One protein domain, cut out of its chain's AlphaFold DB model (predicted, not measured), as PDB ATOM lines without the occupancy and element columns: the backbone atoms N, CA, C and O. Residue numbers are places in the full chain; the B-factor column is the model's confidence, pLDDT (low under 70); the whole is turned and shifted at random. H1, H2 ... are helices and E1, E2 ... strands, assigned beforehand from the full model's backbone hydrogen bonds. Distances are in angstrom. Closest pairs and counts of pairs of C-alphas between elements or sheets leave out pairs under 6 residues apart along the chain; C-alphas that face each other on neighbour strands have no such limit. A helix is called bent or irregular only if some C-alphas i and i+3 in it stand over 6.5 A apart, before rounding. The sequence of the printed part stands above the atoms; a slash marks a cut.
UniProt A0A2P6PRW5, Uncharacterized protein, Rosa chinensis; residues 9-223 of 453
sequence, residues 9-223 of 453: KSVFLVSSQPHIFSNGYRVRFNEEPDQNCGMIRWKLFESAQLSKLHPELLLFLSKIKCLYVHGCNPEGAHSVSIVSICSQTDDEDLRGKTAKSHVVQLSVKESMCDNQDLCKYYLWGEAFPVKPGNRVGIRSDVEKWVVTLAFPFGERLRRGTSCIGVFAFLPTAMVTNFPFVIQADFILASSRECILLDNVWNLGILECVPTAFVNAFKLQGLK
ATOM      1  N   LYS A   9     -52.333  60.300  -8.620       62.47
ATOM      2  CA  LYS A   9     -53.313  59.424  -9.282       62.47
ATOM      3  C   LYS A   9     -53.773  59.922 -10.662       62.47
ATOM      4  O   LYS A   9     -54.134  59.096 -11.490       62.47
ATOM      5  N   SER A  10     -53.770  61.225 -10.927       71.62
ATOM      6  CA  SER A  10     -54.168  61.789 -12.223       71.62
ATOM      7  C   SER A  10     -53.133  61.600 -13.323       71.62
ATOM      8  O   SER A  10     -53.479  61.685 -14.497       71.62
ATOM      9  N   VAL A  11     -51.878  61.312 -12.969       72.50
ATOM     10  CA  VAL A  11     -50.804  61.101 -13.944       72.50
ATOM     11  C   VAL A  11     -51.121  59.892 -14.837       72.50
ATOM     12  O   VAL A  11     -50.799  59.898 -16.023       72.50
ATOM     13  N   PHE A  12     -51.855  58.910 -14.306       70.25
ATOM     14  CA  PHE A  12     -52.325  57.737 -15.050       70.25
ATOM     15  C   PHE A  12     -53.431  58.039 -16.066       70.25
ATOM     16  O   PHE A  12     -53.667  57.230 -16.948       70.25
ATOM     17  N   LEU A  13     -54.096  59.199 -15.990       74.19
ATOM     18  CA  LEU A  13     -55.050  59.617 -17.027       74.19
ATOM     19  C   LEU A  13     -54.343  60.088 -18.304       74.19
ATOM     20  O   LEU A  13     -54.969  60.187 -19.353       74.19
ATOM     21  N   VAL A  14     -53.057  60.431 -18.199       78.94
ATOM     22  CA  VAL A  14     -52.290  61.087 -19.267       78.94
ATOM     23  C   VAL A  14     -51.150  60.196 -19.767       78.94
ATOM     24  O   VAL A  14     -50.673  60.364 -20.886       78.94
ATOM     25  N   SER A  15     -50.702  59.232 -18.963       77.94
ATOM     26  CA  SER A  15     -49.675  58.272 -19.351       77.94
ATOM     27  C   SER A  15     -49.965  56.902 -18.753       77.94
ATOM     28  O   SER A  15     -50.113  56.776 -17.540       77.94
ATOM     29  N   SER A  16     -49.927  55.867 -19.593       75.31
ATOM     30  CA  SER A  16     -49.940  54.467 -19.157       75.31
ATOM     31  C   SER A  16     -48.613  54.041 -18.513       75.31
ATOM     32  O   SER A  16     -48.524  52.969 -17.915       75.31
ATOM     33  N   GLN A  17     -47.556  54.861 -18.631       78.56
ATOM     34  CA  GLN A  17     -46.206  54.531 -18.170       78.56
ATOM     35  C   GLN A  17     -45.476  55.696 -17.480       78.56
ATOM     36  O   GLN A  17     -44.391  56.088 -17.926       78.56
ATOM     37  N   PRO A  18     -46.026  56.285 -16.403       80.81
ATOM     38  CA  PRO A  18     -45.391  57.426 -15.771       80.81
ATOM     39  C   PRO A  18     -44.095  57.035 -15.061       80.81
ATOM     40  O   PRO A  18     -43.947  55.928 -14.537       80.81
ATOM     41  N   HIS A  19     -43.151  57.975 -15.032       76.31
ATOM     42  CA  HIS A  19     -41.881  57.837 -14.325       76.31
ATOM     43  C   HIS A  19     -41.769  58.917 -13.254       76.31
ATOM     44  O   HIS A  19     -42.003  60.094 -13.525       76.31
ATOM     45  N   ILE A  20     -41.381  58.518 -12.048       76.50
ATOM     46  CA  ILE A  20     -40.984  59.415 -10.968       76.50
ATOM     47  C   ILE A  20     -39.470  59.346 -10.850       76.50
ATOM     48  O   ILE A  20     -38.908  58.264 -10.691       76.50
ATOM     49  N   PHE A  21     -38.835  60.511 -10.875       76.69
ATOM     50  CA  PHE A  21     -37.422  60.678 -10.574       76.69
ATOM     51  C   PHE A  21     -37.318  61.463  -9.274       76.69
ATOM     52  O   PHE A  21     -37.895  62.543  -9.156       76.69
ATOM     53  N   SER A  22     -36.618  60.922  -8.288       65.50
ATOM     54  CA  SER A  22     -36.392  61.603  -7.013       65.50
ATOM     55  C   SER A  22     -35.059  61.149  -6.463       65.50
ATOM     56  O   SER A  22     -34.878  59.954  -6.340       65.50
ATOM     57  N   ASN A  23     -34.134  62.061  -6.160       62.09
ATOM     58  CA  ASN A  23     -32.880  61.796  -5.437       62.09
ATOM     59  C   ASN A  23     -32.114  60.507  -5.836       62.09
ATOM     60  O   ASN A  23     -31.725  59.726  -4.972       62.09
ATOM     61  N   GLY A  24     -31.942  60.257  -7.141       62.78
ATOM     62  CA  GLY A  24     -31.264  59.050  -7.643       62.78
ATOM     63  C   GLY A  24     -32.103  57.768  -7.597       62.78
ATOM     64  O   GLY A  24     -31.563  56.684  -7.731       62.78
ATOM     65  N   TYR A  25     -33.414  57.880  -7.386       63.53
ATOM     66  CA  TYR A  25     -34.396  56.813  -7.538       63.53
ATOM     67  C   TYR A  25     -35.222  57.074  -8.795       63.53
ATOM     68  O   TYR A  25     -35.668  58.204  -9.043       63.53
ATOM     69  N   ARG A  26     -35.499  56.019  -9.559       65.62
ATOM     70  CA  ARG A  26     -36.385  56.079 -10.723       65.62
ATOM     71  C   ARG A  26     -37.466  55.015 -10.610       65.62
ATOM     72  O   ARG A  26     -37.207  53.822 -10.742       65.62
ATOM     73  N   VAL A  27     -38.701  55.454 -10.402       71.56
ATOM     74  CA  VAL A  27     -39.877  54.585 -10.301       71.56
ATOM     75  C   VAL A  27     -40.693  54.705 -11.570       71.56
ATOM     76  O   VAL A  27     -41.286  55.747 -11.829       71.56
ATOM     77  N   ARG A  28     -40.753  53.638 -12.358       71.94
ATOM     78  CA  ARG A  28     -41.640  53.543 -13.513       71.94
ATOM     79  C   ARG A  28     -42.853  52.706 -13.155       71.94
ATOM     80  O   ARG A  28     -42.725  51.586 -12.665       71.94
ATOM     81  N   PHE A  29     -44.015  53.218 -13.497       71.81
ATOM     82  CA  PHE A  29     -45.279  52.514 -13.418       71.81
ATOM     83  C   PHE A  29     -45.640  52.081 -14.833       71.81
ATOM     84  O   PHE A  29     -45.216  52.712 -15.797       71.81
ATOM     85  N   ASN A  30     -46.360  50.985 -14.979       69.00
ATOM     86  CA  ASN A  30     -46.812  50.495 -16.268       69.00
ATOM     87  C   ASN A  30     -48.189  49.870 -16.094       69.00
ATOM     88  O   ASN A  30     -48.333  48.873 -15.392       69.00
ATOM     89  N   GLU A  31     -49.178  50.472 -16.732       67.94
ATOM     90  CA  GLU A  31     -50.569  50.031 -16.723       67.94
ATOM     91  C   GLU A  31     -50.763  48.701 -17.460       67.94
ATOM     92  O   GLU A  31     -51.653  47.929 -17.116       67.94
ATOM     93  N   GLU A  32     -49.901  48.385 -18.429       63.44
ATOM     94  CA  GLU A  32     -50.031  47.146 -19.187       63.44
ATOM     95  C   GLU A  32     -49.619  45.911 -18.367       63.44
ATOM     96  O   GLU A  32     -48.565  45.923 -17.707       63.44
ATOM     97  N   PRO A  33     -50.421  44.833 -18.439       56.50
ATOM     98  CA  PRO A  33     -50.140  43.584 -17.762       56.50
ATOM     99  C   PRO A  33     -48.902  42.851 -18.305       56.50
ATOM    100  O   PRO A  33     -48.708  42.767 -19.514       56.50
ATOM    101  N   ASP A  34     -48.058  42.300 -17.425       55.34
ATOM    102  CA  ASP A  34     -46.895  41.487 -17.830       55.34
ATOM    103  C   ASP A  34     -47.323  40.180 -18.530       55.34
ATOM    104  O   ASP A  34     -48.219  39.497 -18.048       55.34
ATOM    105  N   GLN A  35     -46.657  39.765 -19.612       49.47
ATOM    106  CA  GLN A  35     -46.989  38.528 -20.344       49.47
ATOM    107  C   GLN A  35     -46.729  37.250 -19.521       49.47
ATOM    108  O   GLN A  35     -47.356  36.227 -19.776       49.47
ATOM    109  N   ASN A  36     -45.869  37.320 -18.496       47.75
ATOM    110  CA  ASN A  36     -45.587  36.203 -17.583       47.75
ATOM    111  C   ASN A  36     -46.483  36.165 -16.327       47.75
ATOM    112  O   ASN A  36     -46.447  35.182 -15.591       47.75
ATOM    113  N   CYS A  37     -47.255  37.221 -16.037       41.56
ATOM    114  CA  CYS A  37     -48.072  37.321 -14.811       41.56
ATOM    115  C   CYS A  37     -49.448  37.988 -15.006       41.56
ATOM    116  O   CYS A  37     -50.179  38.153 -14.038       41.56
ATOM    117  N   GLY A  38     -49.817  38.395 -16.220       33.81
ATOM    118  CA  GLY A  38     -51.110  38.986 -16.561       33.81
ATOM    119  C   GLY A  38     -51.460  40.317 -15.878       33.81
ATOM    120  O   GLY A  38     -52.639  40.659 -15.869       33.81
ATOM    121  N   MET A  39     -50.518  41.081 -15.285       40.12
ATOM    122  CA  MET A  39     -50.874  42.216 -14.394       40.12
ATOM    123  C   MET A  39     -49.929  43.441 -14.394       40.12
ATOM    124  O   MET A  39     -48.750  43.330 -14.732       40.12
ATOM    125  N   ILE A  40     -50.489  44.607 -14.014       36.38
ATOM    126  CA  ILE A  40     -49.898  45.969 -13.959       36.38
ATOM    127  C   ILE A  40     -48.488  45.963 -13.333       36.38
ATOM    128  O   ILE A  40     -48.282  45.474 -12.218       36.38
ATOM    129  N   ARG A  41     -47.518  46.549 -14.042       41.69
ATOM    130  CA  ARG A  41     -46.067  46.443 -13.805       41.69
ATOM    131  C   ARG A  41     -45.486  47.679 -13.104       41.69
ATOM    132  O   ARG A  41     -45.833  48.811 -13.414       41.69
ATOM    133  N   TRP A  42     -44.525  47.466 -12.202       47.78
ATOM    134  CA  TRP A  42     -43.718  48.530 -11.587       47.78
ATOM    135  C   TRP A  42     -42.237  48.219 -11.738       47.78
ATOM    136  O   TRP A  42     -41.765  47.203 -11.235       47.78
ATOM    137  N   LYS A  43     -41.487  49.082 -12.423       44.16
ATOM    138  CA  LYS A  43     -40.042  48.930 -12.605       44.16
ATOM    139  C   LYS A  43     -39.330  50.020 -11.811       44.16
ATOM    140  O   LYS A  43     -39.331  51.175 -12.231       44.16
ATOM    141  N   LEU A  44     -38.737  49.664 -10.671       44.78
ATOM    142  CA  LEU A  44     -37.814  50.551  -9.970       44.78
ATOM    143  C   LEU A  44     -36.386  50.325 -10.461       44.78
ATOM    144  O   LEU A  44     -35.901  49.192 -10.539       44.78
ATOM    145  N   PHE A  45     -35.734  51.435 -10.774       45.69
ATOM    146  CA  PHE A  45     -34.301  51.543 -10.955       45.69
ATOM    147  C   PHE A  45     -33.732  52.335  -9.773       45.69
ATOM    148  O   PHE A  45     -34.288  53.368  -9.394       45.69
ATOM    149  N   GLU A  46     -32.622  51.816  -9.249       50.88
ATOM    150  CA  GLU A  46     -31.741  52.382  -8.219       50.88
ATOM    151  C   GLU A  46     -32.163  52.218  -6.743       50.88
ATOM    152  O   GLU A  46     -33.221  52.664  -6.307       50.88
ATOM    153  N   SER A  47     -31.230  51.605  -5.985       53.00
ATOM    154  CA  SER A  47     -30.942  51.707  -4.536       53.00
ATOM    155  C   SER A  47     -30.990  50.400  -3.723       53.00
ATOM    156  O   SER A  47     -31.955  49.636  -3.756       53.00
ATOM    157  N   ALA A  48     -29.969  50.230  -2.870       51.81
ATOM    158  CA  ALA A  48     -29.829  49.200  -1.833       51.81
ATOM    159  C   ALA A  48     -30.854  49.298  -0.678       51.81
ATOM    160  O   ALA A  48     -30.859  48.463   0.225       51.81
ATOM    161  N   GLN A  49     -31.709  50.329  -0.657       55.88
ATOM    162  CA  GLN A  49     -32.800  50.445   0.321       55.88
ATOM    163  C   GLN A  49     -34.088  49.758  -0.149       55.88
ATOM    164  O   GLN A  49     -34.849  49.252   0.670       55.88
ATOM    165  N   LEU A  50     -34.320  49.679  -1.462       61.41
ATOM    166  CA  LEU A  50     -35.505  49.030  -2.038       61.41
ATOM    167  C   LEU A  50     -35.390  47.509  -2.075       61.41
ATOM    168  O   LEU A  50     -36.403  46.813  -2.089       61.41
ATOM    169  N   SER A  51     -34.164  46.985  -2.011       60.47
ATOM    170  CA  SER A  51     -33.938  45.572  -1.719       60.47
ATOM    171  C   SER A  51     -34.403  45.179  -0.313       60.47
ATOM    172  O   SER A  51     -34.652  44.006  -0.080       60.47
ATOM    173  N   LYS A  52     -34.601  46.143   0.600       66.12
ATOM    174  CA  LYS A  52     -35.131  45.912   1.954       66.12
ATOM    175  C   LYS A  52     -36.652  46.054   2.049       66.12
ATOM    176  O   LYS A  52     -37.201  45.977   3.147       66.12
ATOM    177  N   LEU A  53     -37.354  46.288   0.935       73.38
ATOM    178  CA  LEU A  53     -38.809  46.437   0.957       73.38
ATOM    179  C   LEU A  53     -39.474  45.145   1.448       73.38
ATOM    180  O   LEU A  53     -39.166  44.057   0.959       73.38
ATOM    181  N   HIS A  54     -40.413  45.275   2.386       77.25
ATOM    182  CA  HIS A  54     -41.121  44.129   2.944       77.25
ATOM    183  C   HIS A  54     -42.091  43.533   1.901       77.25
ATOM    184  O   HIS A  54     -42.992  44.249   1.451       77.25
ATOM    185  N   PRO A  55     -41.968  42.242   1.528       81.56
ATOM    186  CA  PRO A  55     -42.803  41.623   0.491       81.56
ATOM    187  C   PRO A  55     -44.312  41.717   0.757       81.56
ATOM    188  O   PRO A  55     -45.105  41.908  -0.162       81.56
ATOM    189  N   GLU A  56     -44.701  41.657   2.033       86.12
ATOM    190  CA  GLU A  56     -46.100  41.751   2.477       86.12
ATOM    191  C   GLU A  56     -46.778  43.093   2.176       86.12
ATOM    192  O   GLU A  56     -47.996  43.189   2.286       86.12
ATOM    193  N   LEU A  57     -46.034  44.119   1.745       83.81
ATOM    194  CA  LEU A  57     -46.625  45.357   1.243       83.81
ATOM    195  C   LEU A  57     -47.681  45.086   0.162       83.81
ATOM    196  O   LEU A  57     -48.737  45.718   0.160       83.81
ATOM    197  N   LEU A  58     -47.415  44.130  -0.733       83.81
ATOM    198  CA  LEU A  58     -48.324  43.803  -1.833       83.81
ATOM    199  C   LEU A  58     -49.667  43.230  -1.360       83.81
ATOM    200  O   LEU A  58     -50.637  43.311  -2.106       83.81
ATOM    201  N   LEU A  59     -49.759  42.711  -0.128       85.50
ATOM    202  CA  LEU A  59     -51.003  42.149   0.415       85.50
ATOM    203  C   LEU A  59     -52.121  43.189   0.518       85.50
ATOM    204  O   LEU A  59     -53.292  42.849   0.381       85.50
ATOM    205  N   PHE A  60     -51.769  44.457   0.746       85.44
ATOM    206  CA  PHE A  60     -52.736  45.523   1.026       85.44
ATOM    207  C   PHE A  60     -52.829  46.564  -0.095       85.44
ATOM    208  O   PHE A  60     -53.550  47.558   0.024       85.44
ATOM    209  N   LEU A  61     -52.119  46.344  -1.204       80.25
ATOM    210  CA  LEU A  61     -52.159  47.209  -2.375       80.25
ATOM    211  C   LEU A  61     -53.148  46.654  -3.400       80.25
ATOM    212  O   LEU A  61     -52.917  45.639  -4.047       80.25
ATOM    213  N   SER A  62     -54.258  47.363  -3.603       70.31
ATOM    214  CA  SER A  62     -55.328  46.902  -4.500       70.31
ATOM    215  C   SER A  62     -54.947  46.915  -5.983       70.31
ATOM    216  O   SER A  62     -55.433  46.087  -6.747       70.31
ATOM    217  N   LYS A  63     -54.068  47.838  -6.397       71.25
ATOM    218  CA  LYS A  63     -53.700  48.057  -7.811       71.25
ATOM    219  C   LYS A  63     -52.313  47.541  -8.195       71.25
ATOM    220  O   LYS A  63     -51.953  47.586  -9.365       71.25
ATOM    221  N   ILE A  64     -51.513  47.113  -7.221       71.94
ATOM    222  CA  ILE A  64     -50.106  46.755  -7.425       71.94
ATOM    223  C   ILE A  64     -49.959  45.277  -7.117       71.94
ATOM    224  O   ILE A  64     -50.226  44.854  -5.998       71.94
ATOM    225  N   LYS A  65     -49.543  44.499  -8.116       73.44
ATOM    226  CA  LYS A  65     -49.453  43.037  -8.005       73.44
ATOM    227  C   LYS A  65     -48.038  42.502  -8.198       73.44
ATOM    228  O   LYS A  65     -47.753  41.382  -7.792       73.44
ATOM    229  N   CYS A  66     -47.145  43.308  -8.770       73.25
ATOM    230  CA  CYS A  66     -45.756  42.945  -9.001       73.25
ATOM    231  C   CYS A  66     -44.833  44.162  -8.852       73.25
ATOM    232  O   CYS A  66     -45.167  45.267  -9.289       73.25
ATOM    233  N   LEU A  67     -43.663  43.942  -8.257       75.25
ATOM    234  CA  LEU A  67     -42.612  44.920  -8.024       75.25
ATOM    235  C   LEU A  67     -41.270  44.348  -8.496       75.25
ATOM    236  O   LEU A  67     -40.822  43.318  -7.997       75.25
ATOM    237  N   TYR A  68     -40.603  45.050  -9.414       71.25
ATOM    238  CA  TYR A  68     -39.248  44.717  -9.854       71.25
ATOM    239  C   TYR A  68     -38.263  45.744  -9.305       71.25
ATOM    240  O   TYR A  68     -38.396  46.942  -9.572       71.25
ATOM    241  N   VAL A  69     -37.236  45.272  -8.607       71.56
ATOM    242  CA  VAL A  69     -36.132  46.092  -8.106       71.56
ATOM    243  C   VAL A  69     -34.850  45.625  -8.783       71.56
ATOM    244  O   VAL A  69     -34.430  44.482  -8.607       71.56
ATOM    245  N   HIS A  70     -34.245  46.514  -9.569       66.19
ATOM    246  CA  HIS A  70     -33.005  46.240 -10.294       66.19
ATOM    247  C   HIS A  70     -31.814  46.799  -9.510       66.19
ATOM    248  O   HIS A  70     -31.769  47.998  -9.223       66.19
ATOM    249  N   GLY A  71     -30.849  45.939  -9.183       60.62
ATOM    250  CA  GLY A  71     -29.539  46.351  -8.682       60.62
ATOM    251  C   GLY A  71     -28.658  46.869  -9.821       60.62
ATOM    252  O   GLY A  71     -28.681  46.325 -10.925       60.62
ATOM    253  N   CYS A  72     -27.890  47.925  -9.559       50.97
ATOM    254  CA  CYS A  72     -26.938  48.482 -10.517       50.97
ATOM    255  C   CYS A  72     -25.523  48.129 -10.050       50.97
ATOM    256  O   CYS A  72     -24.939  48.872  -9.267       50.97
ATOM    257  N   ASN A  73     -24.991  46.988 -10.494       54.28
ATOM    258  CA  ASN A  73     -23.556  46.727 -10.420       54.28
ATOM    259  C   ASN A  73     -22.953  46.963 -11.813       54.28
ATOM    260  O   ASN A  73     -23.409  46.331 -12.767       54.28
ATOM    261  N   PRO A  74     -21.959  47.857 -11.958       48.28
ATOM    262  CA  PRO A  74     -21.329  48.125 -13.249       48.28
ATOM    263  C   PRO A  74     -20.469  46.961 -13.781       48.28
ATOM    264  O   PRO A  74     -20.200  46.937 -14.975       48.28
ATOM    265  N   GLU A  75     -20.093  45.973 -12.955       47.34
ATOM    266  CA  GLU A  75     -19.151  44.903 -13.352       47.34
ATOM    267  C   GLU A  75     -19.651  43.456 -13.158       47.34
ATOM    268  O   GLU A  75     -18.888  42.505 -13.302       47.34
ATOM    269  N   GLY A  76     -20.938  43.224 -12.889       43.72
ATOM    270  CA  GLY A  76     -21.444  41.852 -12.782       43.72
ATOM    271  C   GLY A  76     -22.955  41.776 -12.638       43.72
ATOM    272  O   GLY A  76     -23.514  42.510 -11.831       43.72
ATOM    273  N   ALA A  77     -23.564  40.902 -13.450       45.28
ATOM    274  CA  ALA A  77     -24.954  40.429 -13.478       45.28
ATOM    275  C   ALA A  77     -26.028  41.359 -12.874       45.28
ATOM    276  O   ALA A  77     -26.077  41.588 -11.669       45.28
ATOM    277  N   HIS A  78     -26.983  41.806 -13.698       52.03
ATOM    278  CA  HIS A  78     -28.197  42.479 -13.229       52.03
ATOM    279  C   HIS A  78     -28.937  41.620 -12.184       52.03
ATOM    280  O   HIS A  78     -29.705  40.728 -12.541       52.03
ATOM    281  N   SER A  79     -28.736  41.890 -10.891       55.00
ATOM    282  CA  SER A  79     -29.521  41.274  -9.823       55.00
ATOM    283  C   SER A  79     -30.917  41.897  -9.854       55.00
ATOM    284  O   SER A  79     -31.097  43.065  -9.486       55.00
ATOM    285  N   VAL A  80     -31.897  41.155 -10.362       60.69
ATOM    286  CA  VAL A  80     -33.294  41.591 -10.411       60.69
ATOM    287  C   VAL A  80     -34.036  40.878  -9.303       60.69
ATOM    288  O   VAL A  80     -34.357  39.701  -9.432       60.69
ATOM    289  N   SER A  81     -34.355  41.620  -8.246       62.91
ATOM    290  CA  SER A  81     -35.252  41.110  -7.223       62.91
ATOM    291  C   SER A  81     -36.702  41.414  -7.583       62.91
ATOM    292  O   SER A  81     -37.064  42.569  -7.824       62.91
ATOM    293  N   ILE A  82     -37.519  40.374  -7.643       68.62
ATOM    294  CA  ILE A  82     -38.925  40.430  -8.033       68.62
ATOM    295  C   ILE A  82     -39.756  40.048  -6.817       68.62
ATOM    296  O   ILE A  82     -39.491  39.020  -6.201       68.62
ATOM    297  N   VAL A  83     -40.760  40.860  -6.490       74.88
ATOM    298  CA  VAL A  83     -41.819  40.511  -5.539       74.88
ATOM    299  C   VAL A  83     -43.138  40.515  -6.293       74.88
ATOM    300  O   VAL A  83     -43.497  41.538  -6.876       74.88
ATOM    301  N   SER A  84     -43.870  39.408  -6.300       73.12
ATOM    302  CA  SER A  84     -45.139  39.326  -7.032       73.12
ATOM    303  C   SER A  84     -46.194  38.498  -6.314       73.12
ATOM    304  O   SER A  84     -45.882  37.652  -5.477       73.12
ATOM    305  N   ILE A  85     -47.455  38.749  -6.659       77.19
ATOM    306  CA  ILE A  85     -48.586  37.883  -6.332       77.19
ATOM    307  C   ILE A  85     -48.716  36.849  -7.457       77.19
ATOM    308  O   ILE A  85     -49.062  37.201  -8.580       77.19
ATOM    309  N   CYS A  86     -48.421  35.582  -7.161       62.09
ATOM    310  CA  CYS A  86     -48.499  34.473  -8.120       62.09
ATOM    311  C   CYS A  86     -49.929  33.988  -8.358       62.09
ATOM    312  O   CYS A  86     -50.257  33.522  -9.443       62.09
ATOM    313  N   SER A  87     -50.765  34.054  -7.329       67.69
ATOM    314  CA  SER A  87     -52.170  33.686  -7.414       67.69
ATOM    315  C   SER A  87     -52.967  34.439  -6.363       67.69
ATOM    316  O   SER A  87     -52.478  34.722  -5.263       67.69
ATOM    317  N   GLN A  88     -54.199  34.773  -6.731       72.56
ATOM    318  CA  GLN A  88     -55.203  35.303  -5.833       72.56
ATOM    319  C   GLN A  88     -56.495  34.526  -6.069       72.56
ATOM    320  O   GLN A  88     -56.974  34.461  -7.199       72.56
ATOM    321  N   THR A  89     -57.030  33.924  -5.015       67.69
ATOM    322  CA  THR A  89     -58.364  33.322  -5.034       67.69
ATOM    323  C   THR A  89     -59.243  34.113  -4.087       67.69
ATOM    324  O   THR A  89     -58.979  34.134  -2.883       67.69
ATOM    325  N   ASP A  90     -60.253  34.773  -4.636       62.69
ATOM    326  CA  ASP A  90     -61.280  35.437  -3.846       62.69
ATOM    327  C   ASP A  90     -62.341  34.384  -3.501       62.69
ATOM    328  O   ASP A  90     -62.938  33.793  -4.400       62.69
ATOM    329  N   ASP A  91     -62.512  34.098  -2.210       55.03
ATOM    330  CA  ASP A  91     -63.611  33.254  -1.735       55.03
ATOM    331  C   ASP A  91     -64.861  34.129  -1.579       55.03
ATOM    332  O   ASP A  91     -64.757  35.305  -1.217       55.03
ATOM    333  N   GLU A  92     -66.032  33.558  -1.877       54.28
ATOM    334  CA  GLU A  92     -67.310  34.279  -1.934       54.28
ATOM    335  C   GLU A  92     -67.619  35.098  -0.666       54.28
ATOM    336  O   GLU A  92     -67.204  34.750   0.440       54.28
ATOM    337  N   ASP A  93     -68.395  36.182  -0.831       54.91
ATOM    338  CA  ASP A  93     -68.903  37.052   0.241       54.91
ATOM    339  C   ASP A  93     -69.684  36.234   1.297       54.91
ATOM    340  O   ASP A  93     -70.909  36.080   1.250       54.91
ATOM    341  N   LEU A  94     -68.970  35.704   2.291       58.09
ATOM    342  CA  LEU A  94     -69.543  34.894   3.361       58.09
ATOM    343  C   LEU A  94     -70.385  35.780   4.290       58.09
ATOM    344  O   LEU A  94     -69.869  36.596   5.048       58.09
ATOM    345  N   ARG A  95     -71.710  35.578   4.232       47.91
ATOM    346  CA  ARG A  95     -72.755  36.266   5.021       47.91
ATOM    347  C   ARG A  95     -72.716  37.797   4.908       47.91
ATOM    348  O   ARG A  95     -72.200  38.507   5.760       47.91
ATOM    349  N   GLY A  96     -73.422  38.313   3.903       52.25
ATOM    350  CA  GLY A  96     -73.953  39.678   3.914       52.25
ATOM    351  C   GLY A  96     -72.896  40.782   4.006       52.25
ATOM    352  O   GLY A  96     -72.770  41.414   5.047       52.25
ATOM    353  N   LYS A  97     -72.192  41.055   2.896       59.56
ATOM    354  CA  LYS A  97     -71.437  42.293   2.561       59.56
ATOM    355  C   LYS A  97     -70.408  42.842   3.573       59.56
ATOM    356  O   LYS A  97     -69.819  43.887   3.302       59.56
ATOM    357  N   THR A  98     -70.209  42.225   4.734       71.50
ATOM    358  CA  THR A  98     -69.410  42.797   5.833       71.50
ATOM    359  C   THR A  98     -68.038  42.161   5.963       71.50
ATOM    360  O   THR A  98     -67.130  42.842   6.428       71.50
ATOM    361  N   ALA A  99     -67.850  40.927   5.497       81.69
ATOM    362  CA  ALA A  99     -66.564  40.247   5.522       81.69
ATOM    363  C   ALA A  99     -66.134  39.775   4.128       81.69
ATOM    364  O   ALA A  99     -66.973  39.481   3.280       81.69
ATOM    365  N   LYS A 100     -64.819  39.728   3.904       84.50
ATOM    366  CA  LYS A 100     -64.172  39.288   2.667       84.50
ATOM    367  C   LYS A 100     -63.005  38.375   2.996       84.50
ATOM    368  O   LYS A 100     -62.128  38.751   3.775       84.50
ATOM    369  N   SER A 101     -62.948  37.222   2.343       84.38
ATOM    370  CA  SER A 101     -61.832  36.286   2.447       84.38
ATOM    371  C   SER A 101     -61.161  36.090   1.102       84.38
ATOM    372  O   SER A 101     -61.828  35.883   0.095       84.38
ATOM    373  N   HIS A 102     -59.835  36.120   1.080       83.88
ATOM    374  CA  HIS A 102     -59.083  35.750  -0.114       83.88
ATOM    375  C   HIS A 102     -57.726  35.166   0.265       83.88
ATOM    376  O   HIS A 102     -57.195  35.424   1.347       83.88
ATOM    377  N   VAL A 103     -57.170  34.348  -0.623       85.31
ATOM    378  CA  VAL A 103     -55.845  33.745  -0.451       85.31
ATOM    379  C   VAL A 103     -54.902  34.367  -1.462       85.31
ATOM    380  O   VAL A 103     -55.215  34.427  -2.648       85.31
ATOM    381  N   VAL A 104     -53.746  34.825  -0.991       86.44
ATOM    382  CA  VAL A 104     -52.712  35.457  -1.812       86.44
ATOM    383  C   VAL A 104     -51.425  34.665  -1.676       86.44
ATOM    384  O   VAL A 104     -50.927  34.472  -0.569       86.44
ATOM    385  N   GLN A 105     -50.850  34.221  -2.789       86.69
ATOM    386  CA  GLN A 105     -49.521  33.612  -2.789       86.69
ATOM    387  C   GLN A 105     -48.487  34.642  -3.231       86.69
ATOM    388  O   GLN A 105     -48.445  35.022  -4.399       86.69
ATOM    389  N   LEU A 106     -47.654  35.089  -2.292       87.00
ATOM    390  CA  LEU A 106     -46.515  35.947  -2.587       87.00
ATOM    391  C   LEU A 106     -45.323  35.115  -3.031       87.00
ATOM    392  O   LEU A 106     -45.090  34.018  -2.515       87.00
ATOM    393  N   SER A 107     -44.547  35.685  -3.943       84.62
ATOM    394  CA  SER A 107     -43.261  35.149  -4.341       84.62
ATOM    395  C   SER A 107     -42.168  36.197  -4.306       84.62
ATOM    396  O   SER A 107     -42.420  37.371  -4.592       84.62
ATOM    397  N   VAL A 108     -40.961  35.761  -3.956       82.25
ATOM    398  CA  VAL A 108     -39.739  36.554  -4.053       82.25
ATOM    399  C   VAL A 108     -38.710  35.768  -4.856       82.25
ATOM    400  O   VAL A 108     -38.510  34.577  -4.634       82.25
ATOM    401  N   LYS A 109     -38.066  36.436  -5.811       78.81
ATOM    402  CA  LYS A 109     -36.962  35.881  -6.598       78.81
ATOM    403  C   LYS A 109     -35.840  36.908  -6.644       78.81
ATOM    404  O   LYS A 109     -36.088  38.003  -7.136       78.81
ATOM    405  N   GLU A 110     -34.660  36.602  -6.102       73.06
ATOM    406  CA  GLU A 110     -33.545  37.565  -5.994       73.06
ATOM    407  C   GLU A 110     -32.623  37.585  -7.224       73.06
ATOM    408  O   GLU A 110     -32.151  38.654  -7.619       73.06
ATOM    409  N   SER A 111     -32.433  36.433  -7.873       66.31
ATOM    410  CA  SER A 111     -31.721  36.290  -9.146       66.31
ATOM    411  C   SER A 111     -32.508  35.436 -10.136       66.31
ATOM    412  O   SER A 111     -33.316  34.591  -9.756       66.31
ATOM    413  N   MET A 112     -32.244  35.599 -11.438       57.91
ATOM    414  CA  MET A 112     -32.877  34.805 -12.504       57.91
ATOM    415  C   MET A 112     -32.622  33.297 -12.354       57.91
ATOM    416  O   MET A 112     -33.462  32.504 -12.789       57.91
ATOM    417  N   CYS A 113     -31.522  32.927 -11.696       56.03
ATOM    418  CA  CYS A 113     -31.088  31.552 -11.459       56.03
ATOM    419  C   CYS A 113     -31.524  30.983 -10.096       56.03
ATOM    420  O   CYS A 113     -31.334  29.791  -9.869       56.03
ATOM    421  N   ASP A 114     -32.086  31.806  -9.205       62.59
ATOM    422  CA  ASP A 114     -32.465  31.366  -7.860       62.59
ATOM    423  C   ASP A 114     -33.831  30.677  -7.853       62.59
ATOM    424  O   ASP A 114     -34.718  30.972  -8.670       62.59
ATOM    425  N   ASN A 115     -34.005  29.782  -6.878       68.81
ATOM    426  CA  ASN A 115     -35.310  29.230  -6.547       68.81
ATOM    427  C   ASN A 115     -36.244  30.351  -6.081       68.81
ATOM    428  O   ASN A 115     -35.840  31.297  -5.410       68.81
ATOM    429  N   GLN A 116     -37.510  30.243  -6.470       72.69
ATOM    430  CA  GLN A 116     -38.533  31.206  -6.094       72.69
ATOM    431  C   GLN A 116     -39.032  30.885  -4.684       72.69
ATOM    432  O   GLN A 116     -39.641  29.834  -4.468       72.69
ATOM    433  N   ASP A 117     -38.813  31.798  -3.742       80.00
ATOM    434  CA  ASP A 117     -39.374  31.678  -2.402       80.00
ATOM    435  C   ASP A 117     -40.859  32.016  -2.451       80.00
ATOM    436  O   ASP A 117     -41.264  33.027  -3.032       80.00
ATOM    437  N   LEU A 118     -41.685  31.166  -1.845       85.12
ATOM    438  CA  LEU A 118     -43.139  31.277  -1.892       85.12
ATOM    439  C   LEU A 118     -43.712  31.297  -0.481       85.12
ATOM    440  O   LEU A 118     -43.360  30.473   0.361       85.12
ATOM    441  N   CYS A 119     -44.660  32.198  -0.246       85.56
ATOM    442  CA  CYS A 119     -45.414  32.248   0.998       85.56
ATOM    443  C   CYS A 119     -46.884  32.526   0.701       85.56
ATOM    444  O   CYS A 119     -47.223  33.480  -0.003       85.56
ATOM    445  N   LYS A 120     -47.765  31.675   1.227       86.44
ATOM    446  CA  LYS A 120     -49.213  31.836   1.084       86.44
ATOM    447  C   LYS A 120     -49.741  32.663   2.248       86.44
ATOM    448  O   LYS A 120     -49.302  32.478   3.372       86.44
ATOM    449  N   TYR A 121     -50.701  33.535   1.993       87.94
ATOM    450  CA  TYR A 121     -51.372  34.346   2.999       87.94
ATOM    451  C   TYR A 121     -52.866  34.128   2.892       87.94
ATOM    452  O   TYR A 121     -53.438  34.248   1.810       87.94
ATOM    453  N   TYR A 122     -53.495  33.845   4.023       87.38
ATOM    454  CA  TYR A 122     -54.941  33.875   4.141       87.38
ATOM    455  C   TYR A 122     -55.349  35.237   4.681       87.38
ATOM    456  O   TYR A 122     -54.936  35.608   5.780       87.38
ATOM    457  N   LEU A 123     -56.125  35.991   3.909       89.44
ATOM    458  CA  LEU A 123     -56.598  37.308   4.299       89.44
ATOM    459  C   LEU A 123     -58.061  37.234   4.716       89.44
ATOM    460  O   LEU A 123     -58.890  36.674   3.997       89.44
ATOM    461  N   TRP A 124     -58.352  37.839   5.861       90.62
ATOM    462  CA  TRP A 124     -59.692  38.044   6.392       90.62
ATOM    463  C   TRP A 124     -59.913  39.533   6.622       90.62
ATOM    464  O   TRP A 124     -59.305  40.116   7.517       90.62
ATOM    465  N   GLY A 125     -60.748  40.157   5.796       91.44
ATOM    466  CA  GLY A 125     -61.178  41.543   5.946       91.44
ATOM    467  C   GLY A 125     -62.587  41.607   6.516       91.44
ATOM    468  O   GLY A 125     -63.477  40.959   5.981       91.44
ATOM    469  N   GLU A 126     -62.817  42.407   7.550       91.81
ATOM    470  CA  GLU A 126     -64.136  42.572   8.163       91.81
ATOM    471  C   GLU A 126     -64.436  44.046   8.451       91.81
ATOM    472  O   GLU A 126     -63.571  44.805   8.898       91.81
ATOM    473  N   ALA A 127     -65.667  44.456   8.148       93.62
ATOM    474  CA  ALA A 127     -66.159  45.813   8.301       93.62
ATOM    475  C   ALA A 127     -67.000  45.955   9.577       93.62
ATOM    476  O   ALA A 127     -68.062  45.347   9.709       93.62
ATOM    477  N   PHE A 128     -66.569  46.840  10.472       92.81
ATOM    478  CA  PHE A 128     -67.216  47.135  11.747       92.81
ATOM    479  C   PHE A 128     -67.795  48.552  11.746       92.81
ATOM    480  O   PHE A 128     -67.134  49.468  11.259       92.81
ATOM    481  N   PRO A 129     -68.999  48.786  12.290       93.44
ATOM    482  CA  PRO A 129     -69.540  50.135  12.415       93.44
ATOM    483  C   PRO A 129     -68.713  50.977  13.397       93.44
ATOM    484  O   PRO A 129     -68.348  50.510  14.477       93.44
ATOM    485  N   VAL A 130     -68.456  52.237  13.038       92.75
ATOM    486  CA  VAL A 130     -67.734  53.185  13.896       92.75
ATOM    487  C   VAL A 130     -68.611  53.563  15.086       92.75
ATOM    488  O   VAL A 130     -69.679  54.165  14.931       92.75
ATOM    489  N   LYS A 131     -68.145  53.236  16.293       92.12
ATOM    490  CA  LYS A 131     -68.819  53.609  17.542       92.12
ATOM    491  C   LYS A 131     -68.829  55.141  17.706       92.12
ATOM    492  O   LYS A 131     -67.804  55.775  17.444       92.12
ATOM    493  N   PRO A 132     -69.923  55.753  18.202       87.62
ATOM    494  CA  PRO A 132     -70.012  57.209  18.361       87.62
ATOM    495  C   PRO A 132     -68.871  57.822  19.187       87.62
ATOM    496  O   PRO A 132     -68.338  58.857  18.802       87.62
ATOM    497  N   GLY A 133     -68.446  57.157  20.269       88.50
ATOM    498  CA  GLY A 133     -67.364  57.627  21.149       88.50
ATOM    499  C   GLY A 133     -65.953  57.552  20.554       88.50
ATOM    500  O   GLY A 133     -65.020  58.099  21.131       88.50
ATOM    501  N   ASN A 134     -65.783  56.901  19.401       90.19
ATOM    502  CA  ASN A 134     -64.487  56.724  18.740       90.19
ATOM    503  C   ASN A 134     -64.370  57.564  17.454       90.19
ATOM    504  O   ASN A 134     -63.403  57.410  16.708       90.19
ATOM    505  N   ARG A 135     -65.346  58.440  17.167       88.69
ATOM    506  CA  ARG A 135     -65.300  59.350  16.014       88.69
ATOM    507  C   ARG A 135     -64.288  60.469  16.246       88.69
ATOM    508  O   ARG A 135     -64.205  61.036  17.330       88.69
ATOM    509  N   VAL A 136     -63.555  60.821  15.194       87.88
ATOM    510  CA  VAL A 136     -62.568  61.912  15.199       87.88
ATOM    511  C   VAL A 136     -62.845  62.870  14.045       87.88
ATOM    512  O   VAL A 136     -63.272  62.441  12.975       87.88
ATOM    513  N   GLY A 137     -62.591  64.167  14.243       81.19
ATOM    514  CA  GLY A 137     -62.964  65.210  13.275       81.19
ATOM    515  C   GLY A 137     -62.341  65.044  11.883       81.19
ATOM    516  O   GLY A 137     -62.972  65.380  10.892       81.19
ATOM    517  N   ILE A 138     -61.143  64.457  11.790       79.38
ATOM    518  CA  ILE A 138     -60.439  64.228  10.512       79.38
ATOM    519  C   ILE A 138     -61.126  63.132   9.663       79.38
ATOM    520  O   ILE A 138     -60.845  63.020   8.475       79.38
ATOM    521  N   ARG A 139     -62.005  62.309  10.259       82.38
ATOM    522  CA  ARG A 139     -62.630  61.127   9.630       82.38
ATOM    523  C   ARG A 139     -64.119  61.007   9.945       82.38
ATOM    524  O   ARG A 139     -64.640  59.911  10.150       82.38
ATOM    525  N   SER A 140     -64.809  62.138  10.062       78.50
ATOM    526  CA  SER A 140     -66.235  62.176  10.409       78.50
ATOM    527  C   SER A 140     -67.140  61.504   9.368       78.50
ATOM    528  O   SER A 140     -68.250  61.088   9.701       78.50
ATOM    529  N   ASP A 141     -66.655  61.406   8.133       86.62
ATOM    530  CA  ASP A 141     -67.275  60.787   6.961       86.62
ATOM    531  C   ASP A 141     -67.157  59.254   6.933       86.62
ATOM    532  O   ASP A 141     -67.890  58.586   6.206       86.62
ATOM    533  N   VAL A 142     -66.268  58.671   7.739       88.12
ATOM    534  CA  VAL A 142     -66.057  57.222   7.762       88.12
ATOM    535  C   VAL A 142     -67.055  56.557   8.711       88.12
ATOM    536  O   VAL A 142     -66.993  56.710   9.931       88.12
ATOM    537  N   GLU A 143     -67.973  55.771   8.150       90.31
ATOM    538  CA  GLU A 143     -69.012  55.066   8.919       90.31
ATOM    539  C   GLU A 143     -68.595  53.674   9.402       90.31
ATOM    540  O   GLU A 143     -69.172  53.153  10.362       90.31
ATOM    541  N   LYS A 144     -67.615  53.050   8.736       92.50
ATOM    542  CA  LYS A 144     -67.164  51.686   9.031       92.50
ATOM    543  C   LYS A 144     -65.641  51.589   9.050       92.50
ATOM    544  O   LYS A 144     -64.979  52.072   8.136       92.50
ATOM    545  N   TRP A 145     -65.099  50.902  10.048       93.94
ATOM    546  CA  TRP A 145     -63.710  50.456  10.070       93.94
ATOM    547  C   TRP A 145     -63.573  49.152   9.303       93.94
ATOM    548  O   TRP A 145     -64.332  48.222   9.548       93.94
ATOM    549  N   VAL A 146     -62.585  49.058   8.418       92.94
ATOM    550  CA  VAL A 146     -62.215  47.790   7.779       92.94
ATOM    551  C   VAL A 146     -60.929  47.294   8.421       92.94
ATOM    552  O   VAL A 146     -59.901  47.971   8.349       92.94
ATOM    553  N   VAL A 147     -61.004  46.130   9.062       94.94
ATOM    554  CA  VAL A 147     -59.864  45.445   9.675       94.94
ATOM    555  C   VAL A 147     -59.530  44.230   8.828       94.94
ATOM    556  O   VAL A 147     -60.369  43.348   8.664       94.94
ATOM    557  N   THR A 148     -58.305  44.176   8.316       93.31
ATOM    558  CA  THR A 148     -57.793  43.046   7.540       93.31
ATOM    559  C   THR A 148     -56.699  42.334   8.319       93.31
ATOM    560  O   THR A 148     -55.697  42.938   8.702       93.31
ATOM    561  N   LEU A 149     -56.874  41.036   8.538       93.06
ATOM    562  CA  LEU A 149     -55.884  40.149   9.135       93.06
ATOM    563  C   LEU A 149     -55.269  39.289   8.036       93.06
ATOM    564  O   LEU A 149     -56.006  38.673   7.269       93.06
ATOM    565  N   ALA A 150     -53.941  39.237   7.956       90.69
ATOM    566  CA  ALA A 150     -53.239  38.363   7.018       90.69
ATOM    567  C   ALA A 150     -52.437  37.301   7.775       90.69
ATOM    568  O   ALA A 150     -51.468  37.612   8.474       90.69
ATOM    569  N   PHE A 151     -52.844  36.043   7.622       88.38
ATOM    570  CA  PHE A 151     -52.229  34.883   8.254       88.38
ATOM    571  C   PHE A 151     -51.217  34.243   7.294       88.38
ATOM    572  O   PHE A 151     -51.633  33.673   6.280       88.38
ATOM    573  N   PRO A 152     -49.906  34.324   7.576       86.50
ATOM    574  CA  PRO A 152     -48.891  33.674   6.760       86.50
ATOM    575  C   PRO A 152     -48.958  32.155   6.925       86.50
ATOM    576  O   PRO A 152     -49.083  31.635   8.031       86.50
ATOM    577  N   PHE A 153     -48.821  31.440   5.820       80.69
ATOM    578  CA  PHE A 153     -48.769  29.991   5.746       80.69
ATOM    579  C   PHE A 153     -47.439  29.573   5.121       80.69
ATOM    580  O   PHE A 153     -47.226  29.702   3.910       80.69
ATOM    581  N   GLY A 154     -46.547  29.070   5.973       74.50
ATOM    582  CA  GLY A 154     -45.150  28.814   5.640       74.50
ATOM    583  C   GLY A 154     -44.215  29.884   6.199       74.50
ATOM    584  O   GLY A 154     -44.534  30.586   7.160       74.50
ATOM    585  N   GLU A 155     -43.025  29.977   5.616       76.25
ATOM    586  CA  GLU A 155     -42.018  30.943   6.040       76.25
ATOM    587  C   GLU A 155     -42.348  32.332   5.493       76.25
ATOM    588  O   GLU A 155     -42.587  32.498   4.297       76.25
ATOM    589  N   ARG A 156     -42.397  33.339   6.373       80.19
ATOM    590  CA  ARG A 156     -42.587  34.730   5.945       80.19
ATOM    591  C   ARG A 156     -41.379  35.154   5.119       80.19
ATOM    592  O   ARG A 156     -40.242  34.962   5.538       80.19
ATOM    593  N   LEU A 157     -41.636  35.781   3.977       78.94
ATOM    594  CA  LEU A 157     -40.594  36.264   3.074       78.94
ATOM    595  C   LEU A 157     -39.909  37.478   3.717       78.94
ATOM    596  O   LEU A 157     -40.505  38.552   3.807       78.94
ATOM    597  N   ARG A 158     -38.671  37.303   4.195       70.81
ATOM    598  CA  ARG A 158     -37.884  38.347   4.872       70.81
ATOM    599  C   ARG A 158     -36.736  38.789   3.968       70.81
ATOM    600  O   ARG A 158     -35.831  38.012   3.705       70.81
ATOM    601  N   ARG A 159     -36.728  40.055   3.542       69.88
ATOM    602  CA  ARG A 159     -35.625  40.650   2.757       69.88
ATOM    603  C   ARG A 159     -34.691  41.483   3.635       69.88
ATOM    604  O   ARG A 159     -34.506  42.678   3.421       69.88
ATOM    605  N   GLY A 160     -34.192  40.876   4.714       56.03
ATOM    606  CA  GLY A 160     -33.361  41.568   5.711       56.03
ATOM    607  C   GLY A 160     -34.103  42.620   6.550       56.03
ATOM    608  O   GLY A 160     -33.464  43.430   7.220       56.03
ATOM    609  N   THR A 161     -35.438  42.626   6.514       59.50
ATOM    610  CA  THR A 161     -36.305  43.464   7.353       59.50
ATOM    611  C   THR A 161     -36.872  42.677   8.532       59.50
ATOM    612  O   THR A 161     -37.169  41.486   8.419       59.50
ATOM    613  N   SER A 162     -37.027  43.348   9.677       61.94
ATOM    614  CA  SER A 162     -37.746  42.802  10.831       61.94
ATOM    615  C   SER A 162     -39.221  42.595  10.491       61.94
ATOM    616  O   SER A 162     -39.784  43.340   9.687       61.94
ATOM    617  N   CYS A 163     -39.860  41.605  11.119       59.19
ATOM    618  CA  CYS A 163     -41.283  41.342  10.919       59.19
ATOM    619  C   CYS A 163     -42.119  42.592  11.204       59.19
ATOM    620  O   CYS A 163     -42.085  43.132  12.308       59.19
ATOM    621  N   ILE A 164     -42.905  43.010  10.217       64.62
ATOM    622  CA  ILE A 164     -43.877  44.087  10.380       64.62
ATOM    623  C   ILE A 164     -45.170  43.468  10.903       64.62
ATOM    624  O   ILE A 164     -45.646  42.458  10.375       64.62
ATOM    625  N   GLY A 165     -45.699  44.037  11.985       79.44
ATOM    626  CA  GLY A 165     -46.929  43.556  12.614       79.44
ATOM    627  C   GLY A 165     -48.164  44.351  12.203       79.44
ATOM    628  O   GLY A 165     -49.261  43.796  12.147       79.44
ATOM    629  N   VAL A 166     -47.991  45.645  11.907       89.69
ATOM    630  CA  VAL A 166     -49.100  46.582  11.689       89.69
ATOM    631  C   VAL A 166     -48.907  47.405  10.419       89.69
ATOM    632  O   VAL A 166     -47.835  47.960  10.162       89.69
ATOM    633  N   PHE A 167     -49.981  47.518   9.647       89.31
ATOM    634  CA  PHE A 167     -50.075  48.297   8.423       89.31
ATOM    635  C   PHE A 167     -51.202  49.324   8.531       89.31
ATOM    636  O   PHE A 167     -52.305  49.033   8.991       89.31
ATOM    637  N   ALA A 168     -50.933  50.517   8.014       88.38
ATOM    638  CA  ALA A 168     -51.924  51.560   7.776       88.38
ATOM    639  C   ALA A 168     -51.880  51.927   6.291       88.38
ATOM    640  O   ALA A 168     -51.335  52.964   5.905       88.38
ATOM    641  N   PHE A 169     -52.352  50.991   5.457       80.75
ATOM    642  CA  PHE A 169     -52.161  50.905   3.993       80.75
ATOM    643  C   PHE A 169     -50.704  50.713   3.546       80.75
ATOM    644  O   PHE A 169     -50.433  49.962   2.615       80.75
ATOM    645  N   LEU A 170     -49.769  51.360   4.235       82.00
ATOM    646  CA  LEU A 170     -48.333  51.168   4.121       82.00
ATOM    647  C   LEU A 170     -47.786  50.532   5.410       82.00
ATOM    648  O   LEU A 170     -48.446  50.603   6.455       82.00
ATOM    649  N   PRO A 171     -46.600  49.907   5.351       79.75
ATOM    650  CA  PRO A 171     -45.988  49.263   6.495       79.75
ATOM    651  C   PRO A 171     -45.597  50.322   7.523       79.75
ATOM    652  O   PRO A 171     -45.131  51.405   7.162       79.75
ATOM    653  N   THR A 172     -45.786  50.002   8.798       85.75
ATOM    654  CA  THR A 172     -45.259  50.803   9.911       85.75
ATOM    655  C   THR A 172     -43.967  50.164  10.432       85.75
ATOM    656  O   THR A 172     -43.652  49.025  10.086       85.75
ATOM    657  N   ALA A 173     -43.216  50.871  11.275       82.00
ATOM    658  CA  ALA A 173     -42.083  50.287  11.998       82.00
ATOM    659  C   ALA A 173     -42.533  49.513  13.258       82.00
ATOM    660  O   ALA A 173     -41.703  48.966  13.983       82.00
ATOM    661  N   MET A 174     -43.843  49.456  13.529       83.44
ATOM    662  CA  MET A 174     -44.397  48.779  14.691       83.44
ATOM    663  C   MET A 174     -44.338  47.258  14.521       83.44
ATOM    664  O   MET A 174     -44.975  46.662  13.643       83.44
ATOM    665  N   VAL A 175     -43.592  46.625  15.420       78.44
ATOM    666  CA  VAL A 175     -43.479  45.171  15.523       78.44
ATOM    667  C   VAL A 175     -44.495  44.669  16.542       78.44
ATOM    668  O   VAL A 175     -44.648  45.242  17.620       78.44
ATOM    669  N   THR A 176     -45.192  43.590  16.205       78.69
ATOM    670  CA  THR A 176     -46.072  42.875  17.133       78.69
ATOM    671  C   THR A 176     -45.561  41.454  17.307       78.69
ATOM    672  O   THR A 176     -44.911  40.899  16.423       78.69
ATOM    673  N   ASN A 177     -45.902  40.842  18.439       75.44
ATOM    674  CA  ASN A 177     -45.650  39.419  18.670       75.44
ATOM    675  C   ASN A 177     -46.774  38.538  18.100       75.44
ATOM    676  O   ASN A 177     -46.845  37.350  18.411       75.44
ATOM    677  N   PHE A 178     -47.680  39.111  17.301       79.38
ATOM    678  CA  PHE A 178     -48.735  38.331  16.675       79.38
ATOM    679  C   PHE A 178     -48.175  37.529  15.489       79.38
ATOM    680  O   PHE A 178     -47.369  38.046  14.716       79.38
ATOM    681  N   PRO A 179     -48.639  36.280  15.295       78.81
ATOM    682  CA  PRO A 179     -48.273  35.461  14.137       78.81
ATOM    683  C   PRO A 179     -48.739  36.011  12.781       78.81
ATOM    684  O   PRO A 179     -48.464  35.411  11.747       78.81
ATOM    685  N   PHE A 180     -49.547  37.065  12.783       86.69
ATOM    686  CA  PHE A 180     -50.279  37.571  11.632       86.69
ATOM    687  C   PHE A 180     -50.127  39.084  11.543       86.69
ATOM    688  O   PHE A 180     -49.788  39.758  12.517       86.69
ATOM    689  N   VAL A 181     -50.393  39.607  10.354       90.00
ATOM    690  CA  VAL A 181     -50.320  41.037  10.073       90.00
ATOM    691  C   VAL A 181     -51.694  41.659  10.260       90.00
ATOM    692  O   VAL A 181     -52.698  41.087   9.835       90.00
ATOM    693  N   ILE A 182     -51.731  42.841  10.869       93.00
ATOM    694  CA  ILE A 182     -52.947  43.634  11.042       93.00
ATOM    695  C   ILE A 182     -52.866  44.839  10.116       93.00
ATOM    696  O   ILE A 182     -51.963  45.661  10.246       93.00
ATOM    697  N   GLN A 183     -53.832  44.985   9.219       93.50
ATOM    698  CA  GLN A 183     -54.039  46.203   8.451       93.50
ATOM    699  C   GLN A 183     -55.372  46.829   8.839       93.50
ATOM    700  O   GLN A 183     -56.406  46.168   8.839       93.50
ATOM    701  N   ALA A 184     -55.356  48.123   9.131       94.00
ATOM    702  CA  ALA A 184     -56.570  48.918   9.261       94.00
ATOM    703  C   ALA A 184     -56.267  50.381   8.938       94.00
ATOM    704  O   ALA A 184     -55.124  50.758   8.669       94.00
ATOM    705  N   ASP A 185     -57.290  51.225   8.969       92.50
ATOM    706  CA  ASP A 185     -57.116  52.665   8.840       92.50
ATOM    707  C   ASP A 185     -56.637  53.275  10.172       92.50
ATOM    708  O   ASP A 185     -57.386  53.974  10.846       92.50
ATOM    709  N   PHE A 186     -55.409  52.984  10.606       93.06
ATOM    710  CA  PHE A 186     -54.854  53.541  11.846       93.06
ATOM    711  C   PHE A 186     -54.369  54.986  11.672       93.06
ATOM    712  O   PHE A 186     -53.825  55.364  10.633       93.06
ATOM    713  N   ILE A 187     -54.504  55.783  12.732       91.38
ATOM    714  CA  ILE A 187     -53.866  57.095  12.862       91.38
ATOM    715  C   ILE A 187     -52.436  56.889  13.359       91.38
ATOM    716  O   ILE A 187     -52.207  56.255  14.393       91.38
ATOM    717  N   LEU A 188     -51.473  57.421  12.615       90.94
ATOM    718  CA  LEU A 188     -50.048  57.272  12.896       90.94
ATOM    719  C   LEU A 188     -49.480  58.511  13.589       90.94
ATOM    720  O   LEU A 188     -49.993  59.617  13.412       90.94
ATOM    721  N   ALA A 189     -48.377  58.328  14.313       88.69
ATOM    722  CA  ALA A 189     -47.525  59.434  14.739       88.69
ATOM    723  C   ALA A 189     -46.941  60.181  13.524       88.69
ATOM    724  O   ALA A 189     -46.894  59.646  12.413       88.69
ATOM    725  N   SER A 190     -46.440  61.402  13.727       83.31
ATOM    726  CA  SER A 190     -45.872  62.226  12.648       83.31
ATOM    727  C   SER A 190     -44.714  61.548  11.904       83.31
ATOM    728  O   SER A 190     -44.586  61.735  10.697       83.31
ATOM    729  N   SER A 191     -43.914  60.714  12.586       81.69
ATOM    730  CA  SER A 191     -42.845  59.909  11.965       81.69
ATOM    731  C   SER A 191     -43.367  58.750  11.108       81.69
ATOM    732  O   SER A 191     -42.618  58.179  10.323       81.69
ATOM    733  N   ARG A 192     -44.655  58.399  11.240       79.44
ATOM    734  CA  ARG A 192     -45.318  57.224  10.646       79.44
ATOM    735  C   ARG A 192     -44.744  55.869  11.075       79.44
ATOM    736  O   ARG A 192     -45.088  54.845  10.490       79.44
ATOM    737  N   GLU A 193     -43.917  55.848  12.114       82.81
ATOM    738  CA  GLU A 193     -43.281  54.629  12.616       82.81
ATOM    739  C   GLU A 193     -44.238  53.773  13.453       82.81
ATOM    740  O   GLU A 193     -44.192  52.547  13.369       82.81
ATOM    741  N   CYS A 194     -45.142  54.395  14.214       86.00
ATOM    742  CA  CYS A 194     -46.083  53.707  15.097       86.00
ATOM    743  C   CYS A 194     -47.501  54.294  15.021       86.00
ATOM    744  O   CYS A 194     -47.712  55.430  14.581       86.00
ATOM    745  N   ILE A 195     -48.481  53.498  15.457       91.06
ATOM    746  CA  ILE A 195     -49.860  53.954  15.662       91.06
ATOM    747  C   ILE A 195     -49.958  54.727  16.985       91.06
ATOM    748  O   ILE A 195     -49.272  54.396  17.952       91.06
ATOM    749  N   LEU A 196     -50.841  55.723  17.053       91.38
ATOM    750  CA  LEU A 196     -51.139  56.431  18.304       91.38
ATOM    751  C   LEU A 196     -52.034  55.563  19.202       91.38
ATOM    752  O   LEU A 196     -53.222  55.408  18.920       91.38
ATOM    753  N   LEU A 197     -51.466  54.950  20.242       88.81
ATOM    754  CA  LEU A 197     -52.176  54.000  21.115       88.81
ATOM    755  C   LEU A 197     -53.172  54.662  22.079       88.81
ATOM    756  O   LEU A 197     -54.099  54.010  22.543       88.81
ATOM    757  N   ASP A 198     -52.988  55.945  22.363       90.19
ATOM    758  CA  ASP A 198     -53.862  56.785  23.185       90.19
ATOM    759  C   ASP A 198     -55.051  57.363  22.399       90.19
ATOM    760  O   ASP A 198     -55.989  57.917  22.973       90.19
ATOM    761  N   ASN A 199     -55.043  57.224  21.072       92.56
ATOM    762  CA  ASN A 199     -56.077  57.781  20.221       92.56
ATOM    763  C   ASN A 199     -57.362  56.936  20.250       92.56
ATOM    764  O   ASN A 199     -57.348  55.745  19.929       92.56
ATOM    765  N   VAL A 200     -58.500  57.582  20.527       94.00
ATOM    766  CA  VAL A 200     -59.822  56.932  20.594       94.00
ATOM    767  C   VAL A 200     -60.206  56.189  19.310       94.00
ATOM    768  O   VAL A 200     -60.830  55.135  19.389       94.00
ATOM    769  N   TRP A 201     -59.806  56.670  18.130       94.44
ATOM    770  CA  TRP A 201     -60.056  55.987  16.859       94.44
ATOM    771  C   TRP A 201     -59.317  54.647  16.787       94.44
ATOM    772  O   TRP A 201     -59.911  53.615  16.480       94.44
ATOM    773  N   ASN A 202     -58.023  54.653  17.121       94.81
ATOM    774  CA  ASN A 202     -57.194  53.450  17.096       94.81
ATOM    775  C   ASN A 202     -57.624  52.447  18.165       94.81
ATOM    776  O   ASN A 202     -57.669  51.255  17.874       94.81
ATOM    777  N   LEU A 203     -57.993  52.914  19.363       94.50
ATOM    778  CA  LEU A 203     -58.549  52.062  20.417       94.50
ATOM    779  C   LEU A 203     -59.809  51.332  19.934       94.50
ATOM    780  O   LEU A 203     -59.912  50.119  20.100       94.50
ATOM    781  N   GLY A 204     -60.714  52.039  19.247       94.19
ATOM    782  CA  GLY A 204     -61.916  51.438  18.661       94.19
ATOM    783  C   GLY A 204     -61.600  50.348  17.631       94.19
ATOM    784  O   GLY A 204     -62.197  49.276  17.672       94.19
ATOM    785  N   ILE A 205     -60.615  50.580  16.757       95.31
ATOM    786  CA  ILE A 205     -60.151  49.569  15.792       95.31
ATOM    787  C   ILE A 205     -59.541  48.356  16.507       95.31
ATOM    788  O   ILE A 205     -59.834  47.216  16.145       95.31
ATOM    789  N   LEU A 206     -58.691  48.581  17.511       94.50
ATOM    790  CA  LEU A 206     -58.015  47.509  18.248       94.50
ATOM    791  C   LEU A 206     -59.010  46.613  18.999       94.50
ATOM    792  O   LEU A 206     -58.811  45.401  19.041       94.50
ATOM    793  N   GLU A 207     -60.112  47.167  19.511       94.44
ATOM    794  CA  GLU A 207     -61.208  46.388  20.109       94.44
ATOM    795  C   GLU A 207     -61.908  45.452  19.108       94.44
ATOM    796  O   GLU A 207     -62.463  44.428  19.507       94.44
ATOM    797  N   CYS A 208     -61.878  45.763  17.808       94.44
ATOM    798  CA  CYS A 208     -62.458  44.916  16.762       94.44
ATOM    799  C   CYS A 208     -61.544  43.746  16.357       94.44
ATOM    800  O   CYS A 208     -62.040  42.734  15.860       94.44
ATOM    801  N   VAL A 209     -60.227  43.845  16.584       93.88
ATOM    802  CA  VAL A 209     -59.240  42.835  16.148       93.88
ATOM    803  C   VAL A 209     -59.514  41.434  16.724       93.88
ATOM    804  O   VAL A 209     -59.502  40.483  15.940       93.88
ATOM    805  N   PRO A 210     -59.805  41.245  18.030       91.88
ATOM    806  CA  PRO A 210     -60.114  39.919  18.574       91.88
ATOM    807  C   PRO A 210     -61.346  39.277  17.926       91.88
ATOM    808  O   PRO A 210     -61.348  38.080  17.645       91.88
ATOM    809  N   THR A 211     -62.382  40.075  17.657       90.75
ATOM    810  CA  THR A 211     -63.606  39.606  16.997       90.75
ATOM    811  C   THR A 211     -63.322  39.192  15.558       90.75
ATOM    812  O   THR A 211     -63.679  38.078  15.174       90.75
ATOM    813  N   ALA A 212     -62.601  40.028  14.800       91.50
ATOM    814  CA  ALA A 212     -62.179  39.711  13.436       91.50
ATOM    815  C   ALA A 212     -61.341  38.426  13.385       91.50
ATOM    816  O   ALA A 212     -61.546  37.576  12.523       91.50
ATOM    817  N   PHE A 213     -60.439  38.242  14.353       89.31
ATOM    818  CA  PHE A 213     -59.643  37.025  14.474       89.31
ATOM    819  C   PHE A 213     -60.537  35.798  14.669       89.31
ATOM    820  O   PHE A 213     -60.427  34.843  13.909       89.31
ATOM    821  N   VAL A 214     -61.462  35.816  15.634       85.62
ATOM    822  CA  VAL A 214     -62.368  34.680  15.886       85.62
ATOM    823  C   VAL A 214     -63.244  34.375  14.669       85.62
ATOM    824  O   VAL A 214     -63.452  33.203  14.337       85.62
ATOM    825  N   ASN A 215     -63.739  35.408  13.992       86.38
ATOM    826  CA  ASN A 215     -64.572  35.263  12.802       86.38
ATOM    827  C   ASN A 215     -63.795  34.678  11.621       86.38
ATOM    828  O   ASN A 215     -64.347  33.827  10.927       86.38
ATOM    829  N   ALA A 216     -62.511  35.014  11.458       85.00
ATOM    830  CA  ALA A 216     -61.653  34.401  10.446       85.00
ATOM    831  C   ALA A 216     -61.626  32.865  10.578       85.00
ATOM    832  O   ALA A 216     -61.813  32.146   9.603       85.00
ATOM    833  N   PHE A 217     -61.492  32.326  11.793       79.81
ATOM    834  CA  PHE A 217     -61.508  30.870  11.993       79.81
ATOM    835  C   PHE A 217     -62.903  30.254  11.833       79.81
ATOM    836  O   PHE A 217     -63.031  29.162  11.283       79.81
ATOM    837  N   LYS A 218     -63.953  30.939  12.303       77.56
ATOM    838  CA  LYS A 218     -65.329  30.413  12.274       77.56
ATOM    839  C   LYS A 218     -65.979  30.458  10.892       77.56
ATOM    840  O   LYS A 218     -66.709  29.534  10.554       77.56
ATOM    841  N   LEU A 219     -65.773  31.540  10.142       69.50
ATOM    842  CA  LEU A 219     -66.521  31.840   8.919       69.50
ATOM    843  C   LEU A 219     -65.747  31.460   7.660       69.50
ATOM    844  O   LEU A 219     -66.318  30.814   6.792       69.50
ATOM    845  N   GLN A 220     -64.451  31.778   7.586       68.62
ATOM    846  CA  GLN A 220     -63.601  31.378   6.454       68.62
ATOM    847  C   GLN A 220     -63.269  29.877   6.480       68.62
ATOM    848  O   GLN A 220     -62.734  29.335   5.518       68.62
ATOM    849  N   GLY A 221     -63.525  29.196   7.606       65.75
ATOM    850  CA  GLY A 221     -63.118  27.807   7.790       65.75
ATOM    851  C   GLY A 221     -61.600  27.642   7.712       65.75
ATOM    852  O   GLY A 221     -61.123  26.629   7.198       65.75
ATOM    853  N   LEU A 222     -60.833  28.634   8.190       72.12
ATOM    854  CA  LEU A 222     -59.372  28.580   8.217       72.12
ATOM    855  C   LEU A 222     -58.896  27.354   9.002       72.12
ATOM    856  O   LEU A 222     -58.858  27.345  10.232       72.12
ATOM    857  N   LYS A 223     -58.477  26.318   8.275       77.06
ATOM    858  CA  LYS A 223     -57.853  25.117   8.838       77.06
ATOM    859  C   LYS A 223     -56.361  25.359   9.010       77.06
ATOM    860  O   LYS A 223     -55.542  24.751   8.322       77.06
TER     861      LYS A 223
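Overview. This is residues 9 to 223 of the 453 residues of an uncharacterized protein of Rosa chinensis (UniProt A0A2P6PRW5). A long, twisted sheet of ten strands, curled like part of a barrel, wraps round the short helix H2 in its hollow, while the bent helix H3 packs on its other face at E7 and E8. E1 to E3 make one end of the sheet, with the short helix H1 off to one side, and the short strands E10 and E9 make the other end. The printed part has 215 residues, with three named helices and ten named strands in the order H1, E1 to E3, H2, E4 to E10, H3; the sheet runs E1 E2 E3 E4 E5 E6 E7 E8 E10 E9 and is mixed. The class is mixed, helices and strands, with under half of the residues in named elements. The whole is compact, with a radius of gyration of the C-alphas of 18.6 A, and spans 59 by 39 by 35 A, only just elongated.

Along the chain. Start at the longest strand, E7, residues 117 to 129: find C-alpha 117 at (-39.374, 31.678, -2.402), from which it runs 38.3 A. Before it come E4, residues 66 to 70, 13.2 A; E5, residues 80 to 91, 32.6 A; and E6, residues 99 to 109, 32.3 A. After it come E8, residues 144 to 153, 28.6 A; E9, residues 166 to 168; and E10, residues 181 to 183. Nearer the start lie H1, residues 9 to 13, with C-alpha 9 at (-53.313, 59.424, -9.282); E1, residues 19 to 22; E2, residues 25 to 33, 23.0 A; E3, residues 40 to 45, 16.8 A; and H2, residues 55 to 60, 10.7 A. H3, residues 200 to 219, was assigned as one helix by its hydrogen bonds but is bent, with C-alphas 207 and 210 6.7 A apart: arm H3a is residues 200 to 207, 10.6 A, and arm H3b is residues 210 to 219, 14.1 A, ending at C-alpha 219, (-66.521, 31.840, 8.919).

Arrangement. In the sheet, look first at E4 to E8, a meander, each strand the antiparallel neighbour of the one before: N 67 and O 83 are 2.8 A apart, N 84 and O 107 3.0 A, N 104 and O 121 2.9 A, N 124 and O 149 2.9 A. E1, E2 and E3 form a second meander, with N 20 and O 27 at 2.8 A and N 28 and O 43 at 2.8 A. E3 and E4 are parallel, with N 68 and O 42 at 3.0 A; with H2 between them they form a strand-helix-strand unit, two parallel neighbour strands joined through a helix, its crossover right-handed. E8 and E10 are antiparallel, with N 148 and O 183 at 2.8 A; E10 and the edge strand E9 are parallel, with N 167 and O 182 at 2.8 A. The sheet curls round H2, where the C-alphas of Pro 55 and Val 83, the closest of H2 and E5, are 6.2 A apart. H3a and H3b are on one face and H2 on the other: three layers, helices on both faces of a sheet. H3b runs across the strands, at 65 degrees to E8 on the local plane, its height over the sheet 9.0 A; its closest C-alphas to E7 are those of Trp 124 and Ala 216, 5.8 A. The arms stand at a steep tilt of 39 degrees. H1 is only just not on the sheet, with 4 pairs of C-alphas within 10 A. In H3a and H3b every O i to N i+4 pair is within hydrogen-bond range; in H1 0 of 1 and in H2 0 of 2 are, against 1 of 2 and 3 of 3 O i to N i+3 pairs.

Size, cuts and confidence. The two C-alphas farthest apart, those of Glu 75 and Pro 132, are 61.2 A apart, and the printed part has no cut. The long links are E7 to E8, E8 to E9, E9 to E10 and E10 to H3; the last has 16 residues. The mean pLDDT of the printed part is 75.5, and 67 residues are under 70, among them residues 30 to 52 and 70 to 82; E3 has a mean of 43.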